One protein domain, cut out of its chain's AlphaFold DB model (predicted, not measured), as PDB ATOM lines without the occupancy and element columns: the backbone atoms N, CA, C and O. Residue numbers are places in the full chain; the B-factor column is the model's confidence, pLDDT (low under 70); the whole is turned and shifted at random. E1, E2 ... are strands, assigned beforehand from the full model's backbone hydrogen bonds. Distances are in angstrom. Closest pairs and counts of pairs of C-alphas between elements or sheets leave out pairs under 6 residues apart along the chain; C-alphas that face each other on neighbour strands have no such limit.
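This is residues 32 to 133 of the 1156 residues of the protein "ExeM/NucH family extracellular endonuclease" of Paracoccus sp. M683 (UniProt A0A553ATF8). The chain winds back and forth between two sheets laid face to face, like a flattened coil of stacked turns, through E1 to E6 and again through E9 and E10. The hairpin of E7 and E8 extends one sheet beyond E9, while E11 folds back beside E10 in the other; toward this end, the two sheets stand farther apart. The printed part has 102 residues, with no named helix and eleven named strands, E1 to E11 in chain order; it is all strand, though under half of its residues lie in named elements. The mixed sheets run E1 E3 E5 E9 E8 E7 and E2 E4 E6 E10 E11. The whole is compact, with a radius of gyration of the C-alphas of 12.2 A and spans of 33 by 29 by 22 A.

E1, residues 36 to 38, is parallel to E3, residues 54 to 59; N 37 and O 54 are 2.9 A apart, within hydrogen-bond range. E2, residues 45 to 47, is parallel to E4, residues 63 to 65, with N 46 and O 63 at 2.8 A. The closest C-alphas of E2 and E3 are those of Leu 46 and Ile 55, 7.1 A apart. E5, residues 72 to 77, is parallel to E3, with N 55 and O 72 at 2.8 A. E6, residues 81 to 84, is parallel to E4 at 30 degrees, with N 64 and O 81 at 2.8 A. E7, residues 91 to 93, E8, residues 100 to 106, and E9, residues 113 to 117, form a meander, each strand the antiparallel neighbour of the one before; N 105 and O 92 are 2.9 A apart, and N 114 and O 104 are 2.8 A apart. E9 is parallel to E5, with N 117 and O 73 at 2.9 A. E10, residues 121 to 124, is parallel to E6, with N 123 and O 82 at 2.8 A. It forms a hairpin with E11, residues 129 to 132, with N 122 and O 131 at 2.8 A. The two sheets form a sandwich, two sheets face to face, their best planes 15 degrees apart.

E1 begins at C-alpha 36 (60.363, 17.741, -26.689). E3 is 15.6 A long, E5 16.2 A, E8 19.2 A and E9 13.5 A. E11 ends at C-alpha 132 (38.907, 4.446, -26.254).

The C-alphas of Asn 41 and Thr 109, the two farthest apart, are 35.8 A apart. The printed part has no cut and no long link. The pLDDT is under 70 at residues 32 to 34, 97 and 108 to 111.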
ATOM      1  N   SER A  32      65.091  14.011 -30.405       52.69
ATOM      2  CA  SER A  32      64.924  14.589 -29.063       52.69
ATOM      3  C   SER A  32      65.655  15.936 -28.967       52.69
ATOM      4  O   SER A  32      66.848  16.030 -29.280       52.69
ATOM      5  N   VAL A  33      64.949  17.008 -28.581       52.22
ATOM      6  CA  VAL A  33      65.532  18.356 -28.408       52.22
ATOM      7  C   VAL A  33      65.014  19.017 -27.126       52.22
ATOM      8  O   VAL A  33      64.090  19.828 -27.152       52.22
ATOM      9  N   GLY A  34      65.645  18.722 -25.987       64.19
ATOM     10  CA  GLY A  34      65.164  19.198 -24.681       64.19
ATOM     11  C   GLY A  34      63.908  18.425 -24.243       64.19
ATOM     12  O   GLY A  34      63.837  17.246 -24.568       64.19
ATOM     13  N   PRO A  35      62.922  19.048 -23.565       76.56
ATOM     14  CA  PRO A  35      61.690  18.376 -23.123       76.56
ATOM     15  C   PRO A  35      60.701  18.138 -24.282       76.56
ATOM     16  O   PRO A  35      59.496  18.281 -24.129       76.56
ATOM     17  N   MET A  36      61.197  17.933 -25.505       86.56
ATOM     18  CA  MET A  36      60.363  17.741 -26.689       86.56
ATOM     19  C   MET A  36      60.873  16.551 -27.495       86.56
ATOM     20  O   MET A  36      62.014  16.563 -27.976       86.56
ATOM     21  N   ILE A  37      59.991  15.572 -27.667       89.19
ATOM     22  CA  ILE A  37      60.201  14.335 -28.413       89.19
ATOM     23  C   ILE A  37      59.304  14.380 -29.646       89.19
ATOM     24  O   ILE A  37      58.109  14.664 -29.559       89.19
ATOM     25  N   LEU A  38      59.904  14.159 -30.815       89.44
ATOM     26  CA  LEU A  38      59.212  14.212 -32.097       89.44
ATOM     27  C   LEU A  38      59.419  12.899 -32.857       89.44
ATOM     28  O   LEU A  38      60.561  12.553 -33.189       89.44
ATOM     29  N   GLY A  39      58.308  12.226 -33.152       87.75
ATOM     30  CA  GLY A  39      58.219  11.060 -34.020       87.75
ATOM     31  C   GLY A  39      58.391  11.399 -35.502       87.75
ATOM     32  O   GLY A  39      58.945  12.438 -35.892       87.75
ATOM     33  N   ASN A  40      57.954  10.486 -36.362       85.69
ATOM     34  CA  ASN A  40      58.008  10.613 -37.813       85.69
ATOM     35  C   ASN A  40      56.657  10.234 -38.458       85.69
ATOM     36  O   ASN A  40      55.626  10.367 -37.835       85.69
ATOM     37  N   ASN A  41      56.621   9.885 -39.749       87.50
ATOM     38  CA  ASN A  41      55.360   9.534 -40.435       87.50
ATOM     39  C   ASN A  41      55.138   8.001 -40.479       87.50
ATOM     40  O   ASN A  41      54.630   7.486 -41.480       87.50
ATOM     41  N   ARG A  42      55.625   7.276 -39.474       88.75
ATOM     42  CA  ARG A  42      55.454   5.833 -39.248       88.75
ATOM     43  C   ARG A  42      55.141   5.646 -37.768       88.75
ATOM     44  O   ARG A  42      55.655   6.442 -36.996       88.75
ATOM     45  N   SER A  43      54.483   4.543 -37.415       91.69
ATOM     46  CA  SER A  43      54.248   4.126 -36.028       91.69
ATOM     47  C   SER A  43      55.527   4.173 -35.193       91.69
ATOM     48  O   SER A  43      56.576   3.656 -35.612       91.69
ATOM     49  N   ASN A  44      55.480   4.859 -34.058       90.25
ATOM     50  CA  ASN A  44      56.595   5.046 -33.138       90.25
ATOM     51  C   ASN A  44      56.173   4.722 -31.705       90.25
ATOM     52  O   ASN A  44      55.051   5.008 -31.318       90.25
ATOM     53  N   ASP A  45      57.114   4.213 -30.915       93.44
ATOM     54  CA  ASP A  45      57.019   4.182 -29.456       93.44
ATOM     55  C   ASP A  45      57.872   5.331 -28.892       93.44
ATOM     56  O   ASP A  45      59.071   5.441 -29.185       93.44
ATOM     57  N   LEU A  46      57.227   6.265 -28.191       91.69
ATOM     58  CA  LEU A  46      57.800   7.526 -27.738       91.69
ATOM     59  C   LEU A  46      57.577   7.702 -26.234       91.69
ATOM     60  O   LEU A  46      56.458   7.932 -25.786       91.69
ATOM     61  N   SER A  47      58.669   7.717 -25.471       91.00
ATOM     62  CA  SER A  47      58.630   7.835 -24.011       91.00
ATOM     63  C   SER A  47      59.340   9.091 -23.497       91.00
ATOM     64  O   SER A  47      60.498   9.358 -23.842       91.00
ATOM     65  N   GLY A  48      58.619   9.876 -22.701       81.81
ATOM     66  CA  GLY A  48      59.090  10.987 -21.883       81.81
ATOM     67  C   GLY A  48      59.645  10.497 -20.547       81.81
ATOM     68  O   GLY A  48      59.434   9.362 -20.125       81.81
ATOM     69  N   GLY A  49      60.476  11.329 -19.927       81.31
ATOM     70  CA  GLY A  49      61.178  10.972 -18.700       81.31
ATOM     71  C   GLY A  49      60.486  11.549 -17.471       81.31
ATOM     72  O   GLY A  49      59.283  11.757 -17.427       81.31
ATOM     73  N   ALA A  50      61.271  11.851 -16.440       81.12
ATOM     74  CA  ALA A  50      60.801  12.726 -15.371       81.12
ATOM     75  C   ALA A  50      60.908  14.196 -15.818       81.12
ATOM     76  O   ALA A  50      61.992  14.645 -16.208       81.12
ATOM     77  N   GLY A  51      59.837  14.981 -15.698       82.62
ATOM     78  CA  GLY A  51      59.821  16.380 -16.115       82.62
ATOM     79  C   GLY A  51      58.466  16.854 -16.632       82.62
ATOM     80  O   GLY A  51      57.431  16.334 -16.277       82.62
ATOM     81  N   HIS A  52      58.462  17.949 -17.391       88.88
ATOM     82  CA  HIS A  52      57.288  18.347 -18.171       88.88
ATOM     83  C   HIS A  52      57.685  18.203 -19.634       88.88
ATOM     84  O   HIS A  52      58.413  19.067 -20.145       88.88
ATOM     85  N   ASP A  53      57.238  17.138 -20.272       89.56
ATOM     86  CA  ASP A  53      57.618  16.741 -21.615       89.56
ATOM     87  C   ASP A  53      56.516  17.050 -22.639       89.56
ATOM     88  O   ASP A  53      55.333  17.227 -22.343       89.56
ATOM     89  N   ILE A  54      56.928  17.211 -23.893       93.12
ATOM     90  CA  ILE A  54      56.044  17.400 -25.042       93.12
ATOM     91  C   ILE A  54      56.367  16.303 -26.048       93.12
ATOM     92  O   ILE A  54      57.420  16.344 -26.689       93.12
ATOM     93  N   ILE A  55      55.448  15.366 -26.229       93.44
ATOM     94  CA  ILE A  55      55.609  14.226 -27.131       93.44
ATOM     95  C   ILE A  55      54.665  14.402 -28.314       93.44
ATOM     96  O   ILE A  55      53.486  14.714 -28.147       93.44
ATOM     97  N   ILE A  56      55.203  14.282 -29.527       94.25
ATOM     98  CA  ILE A  56      54.458  14.497 -30.769       94.25
ATOM     99  C   ILE A  56      54.744  13.345 -31.740       94.25
ATOM    100  O   ILE A  56      55.847  13.296 -32.287       94.25
ATOM    101  N   GLY A  57      53.757  12.485 -31.995       90.25
ATOM    102  CA  GLY A  57      53.850  11.317 -32.886       90.25
ATOM    103  C   GLY A  57      53.973  11.679 -34.372       90.25
ATOM    104  O   GLY A  57      54.922  11.285 -35.041       90.25
ATOM    105  N   LEU A  58      53.146  12.630 -34.826       91.31
ATOM    106  CA  LEU A  58      52.952  13.093 -36.212       91.31
ATOM    107  C   LEU A  58      52.055  12.184 -37.056       91.31
ATOM    108  O   LEU A  58      50.987  12.655 -37.461       91.31
ATOM    109  N   GLY A  59      52.471  10.973 -37.413       86.56
ATOM    110  CA  GLY A  59      51.559  10.043 -38.073       86.56
ATOM    111  C   GLY A  59      52.105   8.638 -38.259       86.56
ATOM    112  O   GLY A  59      53.311   8.437 -38.251       86.56
ATOM    113  N   GLY A  60      51.213   7.697 -38.552       89.81
ATOM    114  CA  GLY A  60      51.392   6.315 -38.106       89.81
ATOM    115  C   GLY A  60      50.578   6.102 -36.832       89.81
ATOM    116  O   GLY A  60      49.947   7.047 -36.377       89.81
ATOM    117  N   ASP A  61      50.569   4.877 -36.320       95.44
ATOM    118  CA  ASP A  61      49.863   4.526 -35.084       95.44
ATOM    119  C   ASP A  61      50.888   4.561 -33.943       95.44
ATOM    120  O   ASP A  61      51.749   3.678 -33.861       95.44
ATOM    121  N   ASP A  62      50.887   5.640 -33.158       93.56
ATOM    122  CA  ASP A  62      51.957   5.951 -32.208       93.56
ATOM    123  C   ASP A  62      51.593   5.579 -30.757       93.56
ATOM    124  O   ASP A  62      50.468   5.791 -30.309       93.56
ATOM    125  N   TRP A  63      52.575   5.078 -30.002       95.06
ATOM    126  CA  TRP A  63      52.498   4.779 -28.567       95.06
ATOM    127  C   TRP A  63      53.236   5.875 -27.793       95.06
ATOM    128  O   TRP A  63      54.403   6.161 -28.074       95.06
ATOM    129  N   LEU A  64      52.550   6.550 -26.869       94.81
ATOM    130  CA  LEU A  64      53.041   7.759 -26.204       94.81
ATOM    131  C   LEU A  64      53.032   7.607 -24.677       94.81
ATOM    132  O   LEU A  64      51.968   7.618 -24.060       94.81
ATOM    133  N   THR A  65      54.205   7.584 -24.053       93.56
ATOM    134  CA  THR A  65      54.355   7.499 -22.589       93.56
ATOM    135  C   THR A  65      54.890   8.824 -22.057       93.56
ATOM    136  O   THR A  65      55.987   9.217 -22.430       93.56
ATOM    137  N   GLY A  66      54.141   9.546 -21.215       86.94
ATOM    138  CA  GLY A  66      54.564  10.858 -20.686       86.94
ATOM    139  C   GLY A  66      55.708  10.774 -19.675       86.94
ATOM    140  O   GLY A  66      56.692  11.501 -19.794       86.94
ATOM    141  N   GLY A  67      55.614   9.810 -18.757       85.31
ATOM    142  CA  GLY A  67      56.509   9.702 -17.613       85.31
ATOM    143  C   GLY A  67      55.984  10.495 -16.414       85.31
ATOM    144  O   GLY A  67      54.780  10.622 -16.224       85.31
ATOM    145  N   ALA A  68      56.883  10.970 -15.551       83.88
ATOM    146  CA  ALA A  68      56.495  11.658 -14.320       83.88
ATOM    147  C   ALA A  68      56.461  13.179 -14.518       83.88
ATOM    148  O   ALA A  68      57.515  13.781 -14.733       83.88
ATOM    149  N   GLY A  69      55.308  13.818 -14.300       85.44
ATOM    150  CA  GLY A  69      55.159  15.272 -14.255       85.44
ATOM    151  C   GLY A  69      53.971  15.780 -15.071       85.44
ATOM    152  O   GLY A  69      52.889  15.235 -14.974       85.44
ATOM    153  N   ASN A  70      54.072  16.938 -15.729       90.44
ATOM    154  CA  ASN A  70      52.910  17.481 -16.454       90.44
ATOM    155  C   ASN A  70      53.212  17.534 -17.945       90.44
ATOM    156  O   ASN A  70      53.884  18.478 -18.394       90.44
ATOM    157  N   ASP A  71      52.673  16.577 -18.690       91.62
ATOM    158  CA  ASP A  71      53.094  16.312 -20.057       91.62
ATOM    159  C   ASP A  71      52.041  16.707 -21.095       91.62
ATOM    160  O   ASP A  71      50.851  16.903 -20.832       91.62
ATOM    161  N   LEU A  72      52.494  16.902 -22.329       93.62
ATOM    162  CA  LEU A  72      51.640  17.160 -23.483       93.62
ATOM    163  C   LEU A  72      51.881  16.073 -24.525       93.62
ATOM    164  O   LEU A  72      52.895  16.104 -25.220       93.62
ATOM    165  N   LEU A  73      50.912  15.174 -24.670       94.50
ATOM    166  CA  LEU A  73      50.940  14.067 -25.621       94.50
ATOM    167  C   LEU A  73      50.083  14.415 -26.844       94.50
ATOM    168  O   LEU A  73      48.910  14.791 -26.729       94.50
ATOM    169  N   ILE A  74      50.677  14.344 -28.031       94.44
ATOM    170  CA  ILE A  74      50.015  14.653 -29.299       94.44
ATOM    171  C   ILE A  74      50.268  13.499 -30.271       94.44
ATOM    172  O   ILE A  74      51.378  13.406 -30.782       94.44
ATOM    173  N   GLY A  75      49.261  12.673 -30.563       90.31
ATOM    174  CA  GLY A  75      49.378  11.548 -31.504       90.31
ATOM    175  C   GLY A  75      49.604  12.033 -32.929       90.31
ATOM    176  O   GLY A  75      50.737  12.175 -33.383       90.31
ATOM    177  N   GLY A  76      48.549  12.490 -33.598       89.38
ATOM    178  CA  GLY A  76      48.669  13.104 -34.917       89.38
ATOM    179  C   GLY A  76      47.734  12.487 -35.945       89.38
ATOM    180  O   GLY A  76      46.559  12.842 -35.988       89.38
ATOM    181  N   ARG A  77      48.279  11.737 -36.907       90.19
ATOM    182  CA  ARG A  77      47.511  11.049 -37.955       90.19
ATOM    183  C   ARG A  77      47.736   9.544 -37.856       90.19
ATOM    184  O   ARG A  77      48.688   9.056 -38.455       90.19
ATOM    185  N   GLY A  78      46.761   8.847 -37.312       89.31
ATOM    186  CA  GLY A  78      46.723   7.398 -37.183       89.31
ATOM    187  C   GLY A  78      45.757   7.062 -36.060       89.31
ATOM    188  O   GLY A  78      44.914   7.903 -35.734       89.31
ATOM    189  N   ALA A  79      45.852   5.853 -35.529       92.56
ATOM    190  CA  ALA A  79      45.274   5.491 -34.246       92.56
ATOM    191  C   ALA A  79      46.380   5.567 -33.189       92.56
ATOM    192  O   ALA A  79      47.261   4.712 -33.156       92.56
ATOM    193  N   ASP A  80      46.340   6.603 -32.358       94.25
ATOM    194  CA  ASP A  80      47.406   6.876 -31.397       94.25
ATOM    195  C   ASP A  80      46.971   6.495 -29.970       94.25
ATOM    196  O   ASP A  80      45.844   6.796 -29.554       94.25
ATOM    197  N   THR A  81      47.872   5.876 -29.204       96.25
ATOM    198  CA  THR A  81      47.621   5.360 -27.849       96.25
ATOM    199  C   THR A  81      48.552   6.023 -26.834       96.25
ATOM    200  O   THR A  81      49.768   6.050 -27.016       96.25
ATOM    201  N   ALA A  82      48.001   6.557 -25.743       95.19
ATOM    202  CA  ALA A  82      48.789   7.000 -24.591       95.19
ATOM    203  C   ALA A  82      48.914   5.878 -23.554       95.19
ATOM    204  O   ALA A  82      47.925   5.209 -23.274       95.19
ATOM    205  N   ILE A  83      50.099   5.708 -22.969       93.44
ATOM    206  CA  ILE A  83      50.397   4.626 -22.023       93.44
ATOM    207  C   ILE A  83      50.559   5.180 -20.613       93.44
ATOM    208  O   ILE A  83      51.333   6.116 -20.390       93.44
ATOM    209  N   TYR A  84      49.847   4.566 -19.671       91.69
ATOM    210  CA  TYR A  84      49.932   4.833 -18.240       91.69
ATOM    211  C   TYR A  84      50.240   3.537 -17.499       91.69
ATOM    212  O   TYR A  84      49.632   2.508 -17.761       91.69
ATOM    213  N   LEU A  85      51.200   3.590 -16.576       86.94
ATOM    214  CA  LEU A  85      51.703   2.394 -15.894       86.94
ATOM    215  C   LEU A  85      50.813   1.930 -14.732       86.94
ATOM    216  O   LEU A  85      50.940   0.793 -14.303       86.94
ATOM    217  N   GLY A  86      49.966   2.817 -14.203       86.19
ATOM    218  CA  GLY A  86      49.014   2.491 -13.134       86.19
ATOM    219  C   GLY A  86      47.696   1.942 -13.677       86.19
ATOM    220  O   GLY A  86      47.498   1.899 -14.896       86.19
ATOM    221  N   GLY A  87      46.793   1.583 -12.769       88.00
ATOM    222  CA  GLY A  87      45.448   1.135 -13.118       88.00
ATOM    223  C   GLY A  87      44.547   2.308 -13.498       88.00
ATOM    224  O   GLY A  87      44.846   3.467 -13.198       88.00
ATOM    225  N   ILE A  88      43.416   2.045 -14.144       88.44
ATOM    226  CA  ILE A  88      42.463   3.079 -14.574       88.44
ATOM    227  C   ILE A  88      41.937   3.914 -13.394       88.44
ATOM    228  O   ILE A  88      41.688   5.114 -13.541       88.44
ATOM    229  N   ASP A  89      41.832   3.314 -12.203       87.00
ATOM    230  CA  ASP A  89      41.432   3.980 -10.956       87.00
ATOM    231  C   ASP A  89      42.432   5.005 -10.429       87.00
ATOM    232  O   ASP A  89      42.060   5.938  -9.704       87.00
ATOM    233  N   ASP A  90      43.695   4.884 -10.830       87.06
ATOM    234  CA  ASP A  90      44.740   5.812 -10.425       87.06
ATOM    235  C   ASP A  90      44.620   7.159 -11.147       87.06
ATOM    236  O   ASP A  90      45.281   8.127 -10.760       87.06
ATOM    237  N   TYR A  91      43.754   7.279 -12.164       88.75
ATOM    238  CA  TYR A  91      43.687   8.455 -13.027       88.75
ATOM    239  C   TYR A  91      42.282   9.055 -13.151       88.75
ATOM    240  O   TYR A  91      41.304   8.443 -13.561       88.75
ATOM    241  N   GLY A  92      42.187  10.359 -12.895       88.12
ATOM    242  CA  GLY A  92      41.017  11.162 -13.231       88.12
ATOM    243  C   GLY A  92      41.047  11.627 -14.687       88.12
ATOM    244  O   GLY A  92      41.884  12.454 -15.058       88.12
ATOM    245  N   ILE A  93      40.080  11.183 -15.492       89.56
ATOM    246  CA  ILE A  93      39.972  11.516 -16.922       89.56
ATOM    247  C   ILE A  93      38.822  12.501 -17.137       89.56
ATOM    248  O   ILE A  93      37.680  12.288 -16.740       89.56
ATOM    249  N   THR A  94      39.114  13.646 -17.752       84.12
ATOM    250  CA  THR A  94      38.137  14.752 -17.839       84.12
ATOM    251  C   THR A  94      37.055  14.583 -18.902       84.12
ATOM    252  O   THR A  94      36.043  15.292 -18.840       84.12
ATOM    253  N   ARG A  95      37.263  13.725 -19.907       78.38
ATOM    254  CA  ARG A  95      36.308  13.526 -21.001       78.38
ATOM    255  C   ARG A  95      36.568  12.228 -21.768       78.38
ATOM    256  O   ARG A  95      37.696  12.008 -22.187       78.38
ATOM    257  N   ILE A  96      35.499  11.480 -22.027       75.75
ATOM    258  CA  ILE A  96      35.466  10.242 -22.821       75.75
ATOM    259  C   ILE A  96      34.579  10.482 -24.065       75.75
ATOM    260  O   ILE A  96      33.752  11.407 -24.069       75.75
ATOM    261  N   GLY A  97      34.837   9.771 -25.169       66.31
ATOM    262  CA  GLY A  97      34.130   9.927 -26.456       66.31
ATOM    263  C   GLY A  97      34.476  11.194 -27.262       66.31
ATOM    264  O   GLY A  97      33.756  11.580 -28.190       66.31
ATOM    265  N   ASN A  98      35.546  11.911 -26.896       73.88
ATOM    266  CA  ASN A  98      36.118  12.984 -27.712       73.88
ATOM    267  C   ASN A  98      37.631  13.147 -27.472       73.88
ATOM    268  O   ASN A  98      38.028  13.766 -26.485       73.88
ATOM    269  N   SER A  99      38.456  12.729 -28.438       76.69
ATOM    270  CA  SER A  99      39.931  12.818 -28.405       76.69
ATOM    271  C   SER A  99      40.515  14.247 -28.430       76.69
ATOM    272  O   SER A  99      41.736  14.456 -28.423       76.69
ATOM    273  N   ALA A 100      39.674  15.290 -28.458       75.75
ATOM    274  CA  ALA A 100      40.121  16.679 -28.494       75.75
ATOM    275  C   ALA A 100      40.258  17.296 -27.090       75.75
ATOM    276  O   ALA A 100      39.296  17.840 -26.540       75.75
ATOM    277  N   ASN A 101      41.504  17.406 -26.617       82.75
ATOM    278  CA  ASN A 101      41.883  18.003 -25.326       82.75
ATOM    279  C   ASN A 101      41.374  17.187 -24.132       82.75
ATOM    280  O   ASN A 101      40.630  17.708 -23.297       82.75
ATOM    281  N   VAL A 102      41.788  15.924 -24.070       89.88
ATOM    282  CA  VAL A 102      41.596  15.088 -22.884       89.88
ATOM    283  C   VAL A 102      42.655  15.476 -21.855       89.88
ATOM    284  O   VAL A 102      43.804  15.744 -22.199       89.88
ATOM    285  N   VAL A 103      42.240  15.605 -20.600       91.19
ATOM    286  CA  VAL A 103      43.144  15.791 -19.461       91.19
ATOM    287  C   VAL A 103      43.080  14.534 -18.619       91.19
ATOM    288  O   VAL A 103      41.974  14.182 -18.189       91.19
ATOM    289  N   VAL A 104      44.239  13.918 -18.406       91.00
ATOM    290  CA  VAL A 104      44.443  12.767 -17.523       91.00
ATOM    291  C   VAL A 104      45.210  13.272 -16.310       91.00
ATOM    292  O   VAL A 104      46.178  14.022 -16.433       91.00
ATOM    293  N   ARG A 105      44.719  12.962 -15.116       89.69
ATOM    294  CA  ARG A 105      45.296  13.457 -13.871       89.69
ATOM    295  C   ARG A 105      45.510  12.302 -12.920       89.69
ATOM    296  O   ARG A 105      44.525  11.753 -12.445       89.69
ATOM    297  N   SER A 106      46.763  12.017 -12.587       83.00
ATOM    298  CA  SER A 106      47.066  11.042 -11.542       83.00
ATOM    299  C   SER A 106      46.447  11.481 -10.209       83.00
ATOM    300  O   SER A 106      46.482  12.660  -9.822       83.00
ATOM    301  N   MET A 107      45.802  10.528  -9.548       79.19
ATOM    302  CA  MET A 107      45.192  10.652  -8.228       79.19
ATOM    303  C   MET A 107      46.203  10.323  -7.120       79.19
ATOM    304  O   MET A 107      46.000  10.725  -5.970       79.19
ATOM    305  N   ALA A 108      47.324   9.683  -7.470       65.62
ATOM    306  CA  ALA A 108      48.495   9.523  -6.618       65.62
ATOM    307  C   ALA A 108      49.305  10.835  -6.528       65.62
ATOM    308  O   ALA A 108      49.248  11.715  -7.388       65.62
ATOM    309  N   THR A 109      50.052  11.030  -5.439       50.41
ATOM    310  CA  THR A 109      50.594  12.356  -5.083       50.41
ATOM    311  C   THR A 109      51.831  12.834  -5.865       50.41
ATOM    312  O   THR A 109      52.363  13.874  -5.473       50.41
ATOM    313  N   ASP A 110      52.300  12.167  -6.933       50.66
ATOM    314  CA  ASP A 110      53.566  12.577  -7.588       50.66
ATOM    315  C   ASP A 110      53.714  12.359  -9.115       50.66
ATOM    316  O   ASP A 110      54.818  12.493  -9.630       50.66
ATOM    317  N   GLU A 111      52.641  12.110  -9.878       64.69
ATOM    318  CA  GLU A 111      52.759  11.902 -11.344       64.69
ATOM    319  C   GLU A 111      52.186  13.037 -12.205       64.69
ATOM    320  O   GLU A 111      52.329  13.014 -13.413       64.69
ATOM    321  N   GLY A 112      51.607  14.080 -11.599       80.25
ATOM    322  CA  GLY A 112      51.218  15.317 -12.290       80.25
ATOM    323  C   GLY A 112      49.937  15.241 -13.142       80.25
ATOM    324  O   GLY A 112      48.894  14.789 -12.668       80.25
ATOM    325  N   THR A 113      49.896  15.904 -14.296       90.25
ATOM    326  CA  THR A 113      48.672  16.133 -15.092       90.25
ATOM    327  C   THR A 113      49.024  16.303 -16.556       90.25
ATOM    328  O   THR A 113      49.708  17.265 -16.914       90.25
ATOM    329  N   ASP A 114      48.423  15.467 -17.393       91.81
ATOM    330  CA  ASP A 114      48.758  15.391 -18.804       91.81
ATOM    331  C   ASP A 114      47.633  15.897 -19.687       91.81
ATOM    332  O   ASP A 114      46.439  15.770 -19.394       91.81
ATOM    333  N   TRP A 115      48.030  16.483 -20.810       93.50
ATOM    334  CA  TRP A 115      47.124  16.972 -21.836       93.50
ATOM    335  C   TRP A 115      47.304  16.163 -23.110       93.50
ATOM    336  O   TRP A 115      48.321  16.276 -23.788       93.50
ATOM    337  N   LEU A 116      46.270  15.416 -23.479       94.56
ATOM    338  CA  LEU A 116      46.235  14.575 -24.666       94.56
ATOM    339  C   LEU A 116      45.491  15.298 -25.797       94.56
ATOM    340  O   LEU A 116      44.442  15.936 -25.598       94.56
ATOM    341  N   ARG A 117      46.035  15.225 -27.016       91.75
ATOM    342  CA  ARG A 117      45.422  15.799 -28.224       91.75
ATOM    343  C   ARG A 117      45.612  14.908 -29.442       91.75
ATOM    344  O   ARG A 117      46.739  14.753 -29.893       91.75
ATOM    345  N   GLY A 118      44.503  14.487 -30.053       89.88
ATOM    346  CA  GLY A 118      44.573  13.574 -31.201       89.88
ATOM    347  C   GLY A 118      45.249  12.274 -30.790       89.88
ATOM    348  O   GLY A 118      46.237  11.905 -31.400       89.88
ATOM    349  N   VAL A 119      44.800  11.754 -29.646       93.19
ATOM    350  CA  VAL A 119      45.123  10.445 -29.087       93.19
ATOM    351  C   VAL A 119      43.776   9.752 -28.945       93.19
ATOM    352  O   VAL A 119      42.851  10.321 -28.348       93.19
ATOM    353  N   GLU A 120      43.640   8.589 -29.560       94.06
ATOM    354  CA  GLU A 120      42.381   7.875 -29.732       94.06
ATOM    355  C   GLU A 120      42.155   6.830 -28.638       94.06
ATOM    356  O   GLU A 120      41.001   6.475 -28.396       94.06
ATOM    357  N   ALA A 121      43.207   6.391 -27.945       94.12
ATOM    358  CA  ALA A 121      43.114   5.441 -26.842       94.12
ATOM    359  C   ALA A 121      44.079   5.765 -25.690       94.12
ATOM    360  O   ALA A 121      45.114   6.406 -25.879       94.12
ATOM    361  N   ILE A 122      43.732   5.314 -24.490       94.25
ATOM    362  CA  ILE A 122      44.610   5.273 -23.322       94.25
ATOM    363  C   ILE A 122      44.713   3.815 -22.894       94.25
ATOM    364  O   ILE A 122      43.681   3.184 -22.705       94.25
ATOM    365  N   HIS A 123      45.921   3.297 -22.738       94.50
ATOM    366  CA  HIS A 123      46.162   1.957 -22.224       94.50
ATOM    367  C   HIS A 123      46.767   2.040 -20.815       94.50
ATOM    368  O   HIS A 123      47.737   2.776 -20.595       94.50
ATOM    369  N   PHE A 124      46.151   1.322 -19.877       92.00
ATOM    370  CA  PHE A 124      46.527   1.223 -18.469       92.00
ATOM    371  C   PHE A 124      47.203  -0.122 -18.238       92.00
ATOM    372  O   PHE A 124      46.542  -1.155 -18.217       92.00
ATOM    373  N   SER A 125      48.523  -0.112 -18.086       87.50
ATOM    374  CA  SER A 125      49.318  -1.339 -18.081       87.50
ATOM    375  C   SER A 125      49.127  -2.200 -16.833       87.50
ATOM    376  O   SER A 125      49.386  -3.392 -16.909       87.50
ATOM    377  N   ALA A 126      48.695  -1.635 -15.699       85.62
ATOM    378  CA  ALA A 126      48.450  -2.430 -14.489       85.62
ATOM    379  C   ALA A 126      47.174  -3.283 -14.578       85.62
ATOM    380  O   ALA A 126      47.131  -4.348 -13.973       85.62
ATOM    381  N   ASP A 127      46.180  -2.826 -15.345       83.44
ATOM    382  CA  ASP A 127      44.877  -3.492 -15.490       83.44
ATOM    383  C   ASP A 127      44.711  -4.141 -16.880       83.44
ATOM    384  O   ASP A 127      43.629  -4.609 -17.210       83.44
ATOM    385  N   ASP A 128      45.739  -4.063 -17.737       88.69
ATOM    386  CA  ASP A 128      45.692  -4.391 -19.176       88.69
ATOM    387  C   ASP A 128      44.452  -3.825 -19.910       88.69
ATOM    388  O   ASP A 128      43.897  -4.400 -20.845       88.69
ATOM    389  N   TYR A 129      43.991  -2.642 -19.495       90.38
ATOM    390  CA  TYR A 129      42.744  -2.068 -19.996       90.38
ATOM    391  C   TYR A 129      42.995  -0.930 -20.983       90.38
ATOM    392  O   TYR A 129      43.766  -0.001 -20.720       90.38
ATOM    393  N   THR A 130      42.289  -0.949 -22.117       92.12
ATOM    394  CA  THR A 130      42.354   0.120 -23.123       92.12
ATOM    395  C   THR A 130      41.057   0.919 -23.177       92.12
ATOM    396  O   THR A 130      40.048   0.467 -23.709       92.12
ATOM    397  N   LEU A 131      41.117   2.171 -22.722       92.44
ATOM    398  CA  LEU A 131      40.029   3.135 -22.827       92.44
ATOM    399  C   LEU A 131      40.097   3.902 -24.157       92.44
ATOM    400  O   LEU A 131      40.994   4.715 -24.399       92.44
ATOM    401  N   HIS A 132      39.101   3.719 -25.009       91.94
ATOM    402  CA  HIS A 132      38.907   4.446 -26.254       91.94
ATOM    403  C   HIS A 132      38.262   5.827 -26.042       91.94
ATOM    404  O   HIS A 132      37.177   6.003 -25.488       91.94
ATOM    405  N   LEU A 133      38.927   6.856 -26.564       90.75
ATOM    406  CA  LEU A 133      38.510   8.260 -26.488       90.75
ATOM    407  C   LEU A 133      37.808   8.747 -27.761       90.75
ATOM    408  O   LEU A 133      37.279   9.861 -27.796       90.75
TER     409      LEU A 133